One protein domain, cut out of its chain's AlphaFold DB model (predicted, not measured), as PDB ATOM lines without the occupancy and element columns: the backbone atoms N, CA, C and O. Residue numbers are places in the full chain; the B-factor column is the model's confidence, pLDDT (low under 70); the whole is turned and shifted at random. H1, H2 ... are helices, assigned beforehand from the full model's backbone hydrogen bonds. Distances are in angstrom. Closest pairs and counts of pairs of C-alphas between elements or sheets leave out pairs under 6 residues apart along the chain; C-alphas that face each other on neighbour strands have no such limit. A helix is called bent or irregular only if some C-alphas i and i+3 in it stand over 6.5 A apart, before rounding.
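This is residues 78 to 159 of the 159 residues of the protein "NADH dehydrogenase [ubiquinone] 1 beta subcomplex subunit 10" of Schistocephalus solidus (UniProt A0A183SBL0). The domain is a long helical hairpin: H1 makes the long axis, and the shorter H2 folds back beside its later part. A stretch with no named element, residues 78 to 93, runs past the earlier part of H1 and turns into it. The printed part has 82 residues with two named helices, H1 then H2, and no named strand; its class is all helix. It is an extended rod, 60 by 28 by 13 A, with a radius of gyration of the C-alphas of 18.5 A.

H1, residues 94 to 128, begins at C-alpha (90.870, 187.047, 120.599) and is 51.5 A long. H2, residues 133 to 156, is 31.2 A long and ends at C-alpha (101.665, 182.299, 144.378). H2 is irregular, with C-alphas 139 and 142 7.2 A apart, and has a kink of 60 degrees near residue 140.

H1, with residues 111 to 126 alone, touches H2; the closest C-alphas, of Arg 122 and Tyr 143, are 5.1 A apart. This hairpin has a shallow tilt of 9 degrees, opposite ways. Every O i to N i+4 pair is within hydrogen-bond range in H1, and 18 of 20 in H2.

The farthest C-alphas, of Gly 92 and Arg 131, are 60.6 A apart. Residues 90 to 95 stand free. The printed part has no cut, and the link from H1 to H2 is tight. Residues 158 to 159 have pLDDT under 70.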
ATOM      1  N   ARG A  78      78.532 198.018 141.266       94.44
ATOM      2  CA  ARG A  78      78.585 197.295 139.993       94.44
ATOM      3  C   ARG A  78      78.828 195.809 140.258       94.44
ATOM      4  O   ARG A  78      79.735 195.449 141.002       94.44
ATOM      5  N   ARG A  79      78.021 194.951 139.632       95.12
ATOM      6  CA  ARG A  79      78.192 193.494 139.649       95.12
ATOM      7  C   ARG A  79      78.640 193.050 138.266       95.12
ATOM      8  O   ARG A  79      77.959 193.342 137.288       95.12
ATOM      9  N   PHE A  80      79.779 192.377 138.198       94.69
ATOM     10  CA  PHE A  80      80.278 191.775 136.968       94.69
ATOM     11  C   PHE A  80      79.863 190.306 136.932       94.69
ATOM     12  O   PHE A  80      79.986 189.610 137.941       94.69
ATOM     13  N   ALA A  81      79.340 189.850 135.795       93.88
ATOM     14  CA  ALA A  81      79.115 188.428 135.575       93.88
ATOM     15  C   ALA A  81      80.463 187.711 135.410       93.88
ATOM     16  O   ALA A  81      81.458 188.333 135.038       93.88
ATOM     17  N   ARG A  82      80.492 186.412 135.716       93.31
ATOM     18  CA  ARG A  82      81.666 185.575 135.463       93.31
ATOM     19  C   ARG A  82      81.756 185.271 133.967       93.31
ATOM     20  O   ARG A  82      80.745 184.928 133.357       93.31
ATOM     21  N   VAL A  83      82.959 185.407 133.426       94.31
ATOM     22  CA  VAL A  83      83.352 185.011 132.068       94.31
ATOM     23  C   VAL A  83      84.052 183.644 132.167       94.31
ATOM     24  O   VAL A  83      84.588 183.352 133.241       94.31
ATOM     25  N   PRO A  84      84.015 182.788 131.129       93.38
ATOM     26  CA  PRO A  84      84.884 181.613 131.049       93.38
ATOM     27  C   PRO A  84      86.360 181.955 131.313       93.38
ATOM     28  O   PRO A  84      86.842 183.014 130.915       93.38
ATOM     29  N   ASP A  85      87.069 181.047 131.981       91.81
ATOM     30  CA  ASP A  85      88.505 181.188 132.224       91.81
ATOM     31  C   ASP A  85      89.306 180.959 130.932       91.81
ATOM     32  O   ASP A  85      88.840 180.294 129.998       91.81
ATOM     33  N   ILE A  86      90.540 181.469 130.902       91.75
ATOM     34  CA  ILE A  86      91.420 181.431 129.723       91.75
ATOM     35  C   ILE A  86      91.651 180.009 129.186       91.75
ATOM     36  O   ILE A  86      91.699 179.808 127.975       91.75
ATOM     37  N   ASP A  87      91.693 179.012 130.070       92.69
ATOM     38  CA  ASP A  87      91.926 177.600 129.736       92.69
ATOM     39  C   ASP A  87      90.805 176.993 128.881       92.69
ATOM     40  O   ASP A  87      90.993 175.978 128.209       92.69
ATOM     41  N   THR A  88      89.615 177.595 128.928       93.56
ATOM     42  CA  THR A  88      88.435 177.131 128.189       93.56
ATOM     43  C   THR A  88      88.274 177.813 126.832       93.56
ATOM     44  O   THR A  88      87.463 177.361 126.019       93.56
ATOM     45  N   CYS A  89      89.044 178.873 126.564       93.94
ATOM     46  CA  CYS A  89      88.973 179.610 125.308       93.94
ATOM     47  C   CYS A  89      89.601 178.812 124.147       93.94
ATOM     48  O   CYS A  89      90.689 178.245 124.292       93.94
ATOM     49  N   PRO A  90      88.962 178.776 122.962       93.44
ATOM     50  CA  PRO A  90      89.555 178.173 121.776       93.44
ATOM     51  C   PRO A  90      90.743 179.002 121.264       93.44
ATOM     52  O   PRO A  90      90.767 180.229 121.354       93.44
ATOM     53  N   VAL A  91      91.734 178.325 120.682       93.12
ATOM     54  CA  VAL A  91      92.934 178.981 120.140       93.12
ATOM     55  C   VAL A  91      92.551 179.878 118.957       93.12
ATOM     56  O   VAL A  91      92.008 179.392 117.967       93.12
ATOM     57  N   GLY A  92      92.870 181.173 119.051       91.62
ATOM     58  CA  GLY A  92      92.598 182.173 118.009       91.62
ATOM     59  C   GLY A  92      91.294 182.961 118.179       91.62
ATOM     60  O   GLY A  92      90.971 183.762 117.307       91.62
ATOM     61  N   ASP A  93      90.548 182.753 119.268       95.44
ATOM     62  CA  ASP A  93      89.440 183.635 119.649       95.44
ATOM     63  C   ASP A  93      89.946 184.769 120.549       95.44
ATOM     64  O   ASP A  93      89.998 184.656 121.778       95.44
ATOM     65  N   ASP A  94      90.330 185.873 119.912       94.31
ATOM     66  CA  ASP A  94      90.870 187.047 120.599       94.31
ATOM     67  C   ASP A  94      89.852 187.674 121.565       94.31
ATOM     68  O   ASP A  94      90.242 188.217 122.598       94.31
ATOM     69  N   ILE A  95      88.546 187.578 121.281       94.94
ATOM     70  CA  ILE A  95      87.500 188.171 122.128       94.94
ATOM     71  C   ILE A  95      87.410 187.404 123.448       94.94
ATOM     72  O   ILE A  95      87.438 188.023 124.512       94.94
ATOM     73  N   CYS A  96      87.381 186.069 123.390       94.75
ATOM     74  CA  CYS A  96      87.373 185.226 124.590       94.75
ATOM     75  C   CYS A  96      88.592 185.505 125.481       94.75
ATOM     76  O   CYS A  96      88.463 185.685 126.693       94.75
ATOM     77  N   ILE A  97      89.776 185.616 124.869       94.81
ATOM     78  CA  ILE A  97      91.034 185.880 125.577       94.81
ATOM     79  C   ILE A  97      91.008 187.255 126.256       94.81
ATOM     80  O   ILE A  97      91.411 187.375 127.416       94.81
ATOM     81  N   ILE A  98      90.514 188.291 125.569       94.94
ATOM     82  CA  ILE A  98      90.424 189.649 126.120       94.94
ATOM     83  C   ILE A  98      89.469 189.688 127.320       94.94
ATOM     84  O   ILE A  98      89.844 190.204 128.375       94.94
ATOM     85  N   GLU A  99      88.271 189.113 127.202       95.25
ATOM     86  CA  GLU A  99      87.282 189.113 128.290       95.25
ATOM     87  C   GLU A  99      87.775 188.333 129.520       95.25
ATOM     88  O   GLU A  99      87.617 188.792 130.661       95.25
ATOM     89  N   ALA A 100      88.414 187.179 129.300       95.31
ATOM     90  CA  ALA A 100      89.016 186.374 130.359       95.31
ATOM     91  C   ALA A 100      90.155 187.133 131.060       95.31
ATOM     92  O   ALA A 100      90.230 187.161 132.292       95.31
ATOM     93  N   ASN A 101      91.005 187.822 130.295       93.50
ATOM     94  CA  ASN A 101      92.096 188.610 130.855       93.50
ATOM     95  C   ASN A 101      91.578 189.816 131.662       93.50
ATOM     96  O   ASN A 101      92.058 190.089 132.763       93.50
ATOM     97  N   GLU A 102      90.539 190.511 131.190       93.62
ATOM     98  CA  GLU A 102      89.880 191.570 131.966       93.62
ATOM     99  C   GLU A 102      89.267 191.047 133.273       93.62
ATOM    100  O   GLU A 102      89.320 191.724 134.307       93.62
ATOM    101  N   GLN A 103      88.668 189.853 133.246       95.06
ATOM    102  CA  GLN A 103      88.150 189.187 134.441       95.06
ATOM    103  C   GLN A 103      89.279 188.898 135.438       95.06
ATOM    104  O   GLN A 103      89.142 189.238 136.616       95.06
ATOM    105  N   PHE A 104      90.405 188.366 134.962       91.94
ATOM    106  CA  PHE A 104      91.590 188.111 135.777       91.94
ATOM    107  C   PHE A 104      92.155 189.393 136.406       91.94
ATOM    108  O   PHE A 104      92.391 189.441 137.615       91.94
ATOM    109  N   HIS A 105      92.302 190.471 135.628       91.00
ATOM    110  CA  HIS A 105      92.772 191.759 136.140       91.00
ATOM    111  C   HIS A 105      91.864 192.317 137.242       91.00
ATOM    112  O   HIS A 105      92.353 192.790 138.271       91.00
ATOM    113  N   ARG A 106      90.539 192.240 137.061       92.06
ATOM    114  CA  ARG A 106      89.570 192.673 138.079       92.06
ATOM    115  C   ARG A 106      89.684 191.842 139.353       92.06
ATOM    116  O   ARG A 106      89.717 192.416 140.440       92.06
ATOM    117  N   ASP A 107      89.778 190.523 139.228       93.12
ATOM    118  CA  ASP A 107      89.904 189.628 140.379       93.12
ATOM    119  C   ASP A 107      91.217 189.865 141.137       93.12
ATOM    120  O   ASP A 107      91.216 189.931 142.365       93.12
ATOM    121  N   ARG A 108      92.319 190.130 140.427       88.94
ATOM    122  CA  ARG A 108      93.604 190.490 141.044       88.94
ATOM    123  C   ARG A 108      93.519 191.785 141.857       88.94
ATOM    124  O   ARG A 108      94.077 191.861 142.951       88.94
ATOM    125  N   LEU A 109      92.800 192.796 141.364       88.00
ATOM    126  CA  LEU A 109      92.554 194.035 142.114       88.00
ATOM    127  C   LEU A 109      91.696 193.795 143.363       88.00
ATOM    128  O   LEU A 109      91.894 194.450 144.389       88.00
ATOM    129  N   VAL A 110      90.737 192.870 143.304       91.25
ATOM    130  CA  VAL A 110      89.950 192.474 144.478       91.25
ATOM    131  C   VAL A 110      90.843 191.780 145.508       91.25
ATOM    132  O   VAL A 110      90.844 192.197 146.667       91.25
ATOM    133  N   ASP A 111      91.656 190.808 145.090       92.69
ATOM    134  CA  ASP A 111      92.566 190.068 145.975       92.69
ATOM    135  C   ASP A 111      93.584 191.008 146.656       92.69
ATOM    136  O   ASP A 111      93.807 190.930 147.866       92.69
ATOM    137  N   ALA A 112      94.109 191.994 145.925       86.56
ATOM    138  CA  ALA A 112      94.955 193.051 146.479       86.56
ATOM    139  C   ALA A 112      94.277 193.838 147.619       86.56
ATOM    140  O   ALA A 112      94.883 194.107 148.663       86.56
ATOM    141  N   ASN A 113      93.003 194.199 147.442       88.00
ATOM    142  CA  ASN A 113      92.234 194.902 148.468       88.00
ATOM    143  C   ASN A 113      91.918 194.005 149.676       88.00
ATOM    144  O   ASN A 113      91.875 194.504 150.802       88.00
ATOM    145  N   ILE A 114      91.749 192.693 149.473       90.62
ATOM    146  CA  ILE A 114      91.580 191.730 150.572       90.62
ATOM    147  C   ILE A 114      92.827 191.718 151.456       90.62
ATOM    148  O   ILE A 114      92.709 191.873 152.674       90.62
ATOM    149  N   VAL A 115      94.021 191.602 150.868       89.94
ATOM    150  CA  VAL A 115      95.257 191.578 151.666       89.94
ATOM    151  C   VAL A 115      95.469 192.907 152.396       89.94
ATOM    152  O   VAL A 115      95.824 192.919 153.577       89.94
ATOM    153  N   ARG A 116      95.154 194.037 151.750       85.75
ATOM    154  CA  ARG A 116      95.167 195.356 152.399       85.75
ATOM    155  C   ARG A 116      94.239 195.416 153.618       85.75
ATOM    156  O   ARG A 116      94.652 195.904 154.668       85.75
ATOM    157  N   LEU A 117      93.014 194.900 153.511       91.50
ATOM    158  CA  LEU A 117      92.065 194.869 154.627       91.50
ATOM    159  C   LEU A 117      92.572 193.999 155.789       91.50
ATOM    160  O   LEU A 117      92.445 194.379 156.955       91.50
ATOM    161  N   LEU A 118      93.163 192.837 155.495       92.19
ATOM    162  CA  LEU A 118      93.752 191.966 156.519       92.19
ATOM    163  C   LEU A 118      94.940 192.638 157.215       92.19
ATOM    164  O   LEU A 118      95.074 192.553 158.437       92.19
ATOM    165  N   ARG A 119      95.747 193.391 156.466       88.81
ATOM    166  CA  ARG A 119      96.823 194.215 157.021       88.81
ATOM    167  C   ARG A 119      96.291 195.279 157.975       88.81
ATOM    168  O   ARG A 119      96.823 195.419 159.073       88.81
ATOM    169  N   GLU A 120      95.232 195.992 157.598       88.38
ATOM    170  CA  GLU A 120      94.600 196.992 158.468       88.38
ATOM    171  C   GLU A 120      94.093 196.362 159.776       88.38
ATOM    172  O   GLU A 120      94.299 196.930 160.850       88.38
ATOM    173  N   ARG A 121      93.518 195.152 159.723       91.88
ATOM    174  CA  ARG A 121      93.088 194.402 160.919       91.88
ATOM    175  C   ARG A 121      94.256 194.014 161.822       91.88
ATOM    176  O   ARG A 121      94.198 194.238 163.031       91.88
ATOM    177  N   ARG A 122      95.321 193.463 161.240       91.00
ATOM    178  CA  ARG A 122      96.555 193.107 161.951       91.00
ATOM    179  C   ARG A 122      97.167 194.328 162.642       91.00
ATOM    180  O   ARG A 122      97.493 194.271 163.828       91.00
ATOM    181  N   ASP A 123      97.275 195.444 161.926       88.56
ATOM    182  CA  ASP A 123      97.858 196.686 162.439       88.56
ATOM    183  C   ASP A 123      96.962 197.340 163.507       88.56
ATOM    184  O   ASP A 123      97.468 197.900 164.481       88.56
ATOM    185  N   ALA A 124      95.635 197.243 163.372       90.06
ATOM    186  CA  ALA A 124      94.689 197.677 164.398       90.06
ATOM    187  C   ALA A 124      94.829 196.856 165.688       90.06
ATOM    188  O   ALA A 124      94.901 197.442 166.769       90.06
ATOM    189  N   CYS A 125      94.942 195.526 165.580       91.06
ATOM    190  CA  CYS A 125      95.169 194.660 166.738       91.06
ATOM    191  C   CYS A 125      96.491 195.002 167.434       91.06
ATOM    192  O   CYS A 125      96.518 195.225 168.643       91.06
ATOM    193  N   LYS A 126      97.574 195.141 166.657       88.38
ATOM    194  CA  LYS A 126      98.886 195.532 167.181       88.38
ATOM    195  C   LYS A 126      98.825 196.850 167.954       88.38
ATOM    196  O   LYS A 126      99.366 196.932 169.045       88.38
ATOM    197  N   ARG A 127      98.140 197.861 167.410       87.88
ATOM    198  CA  ARG A 127      98.004 199.174 168.056       87.88
ATOM    199  C   ARG A 127      97.203 199.116 169.356       87.88
ATOM    200  O   ARG A 127      97.499 199.863 170.279       87.88
ATOM    201  N   TRP A 128      96.197 198.247 169.437       88.50
ATOM    202  CA  TRP A 128      95.396 198.084 170.651       88.50
ATOM    203  C   TRP A 128      96.201 197.465 171.803       88.50
ATOM    204  O   TRP A 128      96.074 197.897 172.946       88.50
ATOM    205  N   TYR A 129      97.066 196.496 171.489       86.62
ATOM    206  CA  TYR A 129      97.897 195.772 172.458       86.62
ATOM    207  C   TYR A 129      99.355 196.268 172.526       86.62
ATOM    208  O   TYR A 129     100.211 195.573 173.059       86.62
ATOM    209  N   ASP A 130      99.657 197.478 172.040       79.81
ATOM    210  CA  ASP A 130     101.036 198.003 171.908       79.81
ATOM    211  C   ASP A 130     101.777 198.186 173.253       79.81
ATOM    212  O   ASP A 130     102.970 198.475 173.283       79.81
ATOM    213  N   ARG A 131     101.078 198.022 174.384       76.56
ATOM    214  CA  ARG A 131     101.637 198.176 175.734       76.56
ATOM    215  C   ARG A 131     102.437 196.961 176.201       76.56
ATOM    216  O   ARG A 131     103.442 197.156 176.876       76.56
ATOM    217  N   ASP A 132     102.009 195.755 175.822       83.38
ATOM    218  CA  ASP A 132     102.570 194.490 176.299       83.38
ATOM    219  C   ASP A 132     102.779 193.515 175.131       83.38
ATOM    220  O   ASP A 132     101.845 193.094 174.445       83.38
ATOM    221  N   TYR A 133     104.037 193.125 174.906       80.31
ATOM    222  CA  TYR A 133     104.420 192.264 173.781       80.31
ATOM    223  C   TYR A 133     103.816 190.851 173.868       80.31
ATOM    224  O   TYR A 133     103.482 190.247 172.847       80.31
ATOM    225  N   GLU A 134     103.653 190.329 175.083       84.06
ATOM    226  CA  GLU A 134     103.108 188.990 175.329       84.06
ATOM    227  C   GLU A 134     101.613 188.907 174.969       84.06
ATOM    228  O   GLU A 134     101.178 187.966 174.298       84.06
ATOM    229  N   ASP A 135     100.843 189.948 175.295       83.75
ATOM    230  CA  ASP A 135      99.428 190.060 174.932       83.75
ATOM    231  C   ASP A 135      99.237 190.231 173.423       83.75
ATOM    232  O   ASP A 135      98.369 189.589 172.823       83.75
ATOM    233  N   MET A 136     100.094 191.030 172.779       82.94
ATOM    234  CA  MET A 136     100.090 191.180 171.325       82.94
ATOM    235  C   MET A 136     100.246 189.821 170.630       82.94
ATOM    236  O   MET A 136      99.478 189.509 169.719       82.94
ATOM    237  N   GLN A 137     101.201 188.990 171.054       85.19
ATOM    238  CA  GLN A 137     101.359 187.658 170.469       85.19
ATOM    239  C   GLN A 137     100.146 186.768 170.742       85.19
ATOM    240  O   GLN A 137      99.675 186.084 169.839       85.19
ATOM    241  N   ARG A 138      99.603 186.778 171.961       87.94
ATOM    242  CA  ARG A 138      98.506 185.879 172.333       87.94
ATOM    243  C   ARG A 138      97.202 186.187 171.595       87.94
ATOM    244  O   ARG A 138      96.535 185.262 171.134       87.94
ATOM    245  N   PHE A 139      96.836 187.463 171.491       89.69
ATOM    246  CA  PHE A 139      95.559 187.881 170.909       89.69
ATOM    247  C   PHE A 139      95.649 188.148 169.407       89.69
ATOM    248  O   PHE A 139      94.724 187.802 168.672       89.69
ATOM    249  N   CYS A 140      96.758 188.722 168.926       91.94
ATOM    250  CA  CYS A 140      96.873 189.104 167.520       91.94
ATOM    251  C   CYS A 140      97.408 187.998 166.608       91.94
ATOM    252  O   CYS A 140      97.349 188.176 165.393       91.94
ATOM    253  N   LYS A 141      97.886 186.862 167.143       93.06
ATOM    254  CA  LYS A 141      98.439 185.750 166.342       93.06
ATOM    255  C   LYS A 141      97.549 185.360 165.165       93.06
ATOM    256  O   LYS A 141      98.026 185.311 164.042       93.06
ATOM    257  N   LYS A 142      96.248 185.182 165.402       93.88
ATOM    258  CA  LYS A 142      95.294 184.813 164.347       93.88
ATOM    259  C   LYS A 142      95.311 185.798 163.168       93.88
ATOM    260  O   LYS A 142      95.264 185.373 162.024       93.88
ATOM    261  N   TYR A 143      95.395 187.101 163.437       93.75
ATOM    262  CA  TYR A 143      95.420 188.119 162.382       93.75
ATOM    263  C   TYR A 143      96.753 188.169 161.634       93.75
ATOM    264  O   TYR A 143      96.772 188.559 160.469       93.75
ATOM    265  N   PHE A 144      97.858 187.804 162.291       91.56
ATOM    266  CA  PHE A 144      99.142 187.619 161.616       91.56
ATOM    267  C   PHE A 144      99.076 186.430 160.663       91.56
ATOM    268  O   PHE A 144      99.344 186.603 159.480       91.56
ATOM    269  N   ASP A 145      98.618 185.280 161.160       93.94
ATOM    270  CA  ASP A 145      98.508 184.050 160.374       93.94
ATOM    271  C   ASP A 145      97.588 184.255 159.148       93.94
ATOM    272  O   ASP A 145      97.987 183.957 158.025       93.94
ATOM    273  N   GLU A 146      96.402 184.859 159.331       94.50
ATOM    274  CA  GLU A 146      95.467 185.175 158.233       94.50
ATOM    275  C   GLU A 146      96.075 186.121 157.186       94.50
ATOM    276  O   GLU A 146      95.873 185.944 155.983       94.50
ATOM    277  N   HIS A 147      96.802 187.149 157.630       92.69
ATOM    278  CA  HIS A 147      97.460 188.089 156.726       92.69
ATOM    279  C   HIS A 147      98.577 187.408 155.927       92.69
ATOM    280  O   HIS A 147      98.693 187.638 154.724       92.69
ATOM    281  N   ASP A 148      99.396 186.590 156.583       91.38
ATOM    282  CA  ASP A 148     100.570 185.971 155.971       91.38
ATOM    283  C   ASP A 148     100.177 184.853 155.000       91.38
ATOM    284  O   ASP A 148     100.759 184.751 153.915       91.38
ATOM    285  N   GLU A 149      99.140 184.078 155.325       94.00
ATOM    286  CA  GLU A 149      98.535 183.108 154.412       94.00
ATOM    287  C   GLU A 149      97.945 183.806 153.179       94.00
ATOM    288  O   GLU A 149      98.265 183.442 152.047       94.00
ATOM    289  N   ALA A 150      97.140 184.856 153.374       92.44
ATOM    290  CA  ALA A 150      96.525 185.583 152.266       92.44
ATOM    291  C   ALA A 150      97.563 186.270 151.369       92.44
ATOM    292  O   ALA A 150      97.447 186.224 150.145       92.44
ATOM    293  N   ALA A 151      98.597 186.872 151.961       90.38
ATOM    294  CA  ALA A 151      99.697 187.458 151.209       90.38
ATOM    295  C   ALA A 151     100.441 186.384 150.403       90.38
ATOM    296  O   ALA A 151     100.703 186.581 149.221       90.38
ATOM    297  N   THR A 152     100.730 185.227 151.004       90.94
ATOM    298  CA  THR A 152     101.392 184.108 150.316       90.94
ATOM    299  C   THR A 152     100.556 183.602 149.139       90.94
ATOM    300  O   THR A 152     101.078 183.499 148.032       90.94
ATOM    301  N   ASN A 153      99.254 183.387 149.339       91.75
ATOM    302  CA  ASN A 153      98.334 182.958 148.283       91.75
ATOM    303  C   ASN A 153      98.237 183.981 147.142       91.75
ATOM    304  O   ASN A 153      98.183 183.599 145.974       91.75
ATOM    305  N   PHE A 154      98.254 185.278 147.462       89.56
ATOM    306  CA  PHE A 154      98.260 186.341 146.460       89.56
ATOM    307  C   PHE A 154      99.520 186.303 145.584       89.56
ATOM    308  O   PHE A 154      99.412 186.434 144.366       89.56
ATOM    309  N   PHE A 155     100.699 186.085 146.178       85.81
ATOM    310  CA  PHE A 155     101.956 186.012 145.424       85.81
ATOM    311  C   PHE A 155     102.083 184.728 144.600       85.81
ATOM    312  O   PHE A 155     102.515 184.815 143.458       85.81
ATOM    313  N   ILE A 156     101.649 183.574 145.122       89.50
ATOM    314  CA  ILE A 156     101.665 182.299 144.378       89.50
ATOM    315  C   ILE A 156     100.801 182.385 143.114       89.50
ATOM    316  O   ILE A 156     101.152 181.831 142.085       89.50
ATOM    317  N   LYS A 157      99.673 183.099 143.172       81.38
ATOM    318  CA  LYS A 157      98.759 183.263 142.031       81.38
ATOM    319  C   LYS A 157      99.308 184.194 140.933       81.38
ATOM    320  O   LYS A 157      98.685 184.313 139.882       81.38
ATOM    321  N   CYS A 158     100.406 184.907 141.194       63.12
ATOM    322  CA  CYS A 158     101.013 185.867 140.265       63.12
ATOM    323  C   CYS A 158     102.258 185.324 139.541       63.12
ATOM    324  O   CYS A 158     102.808 186.054 138.715       63.12
ATOM    325  N   GLU A 159     102.703 184.113 139.878       49.28
ATOM    326  CA  GLU A 159     103.818 183.395 139.246       49.28
ATOM    327  C   GLU A 159     103.283 182.368 138.239       49.28
ATOM    328  O   GLU A 159     103.856 182.295 137.129       49.28
TER     329      GLU A 159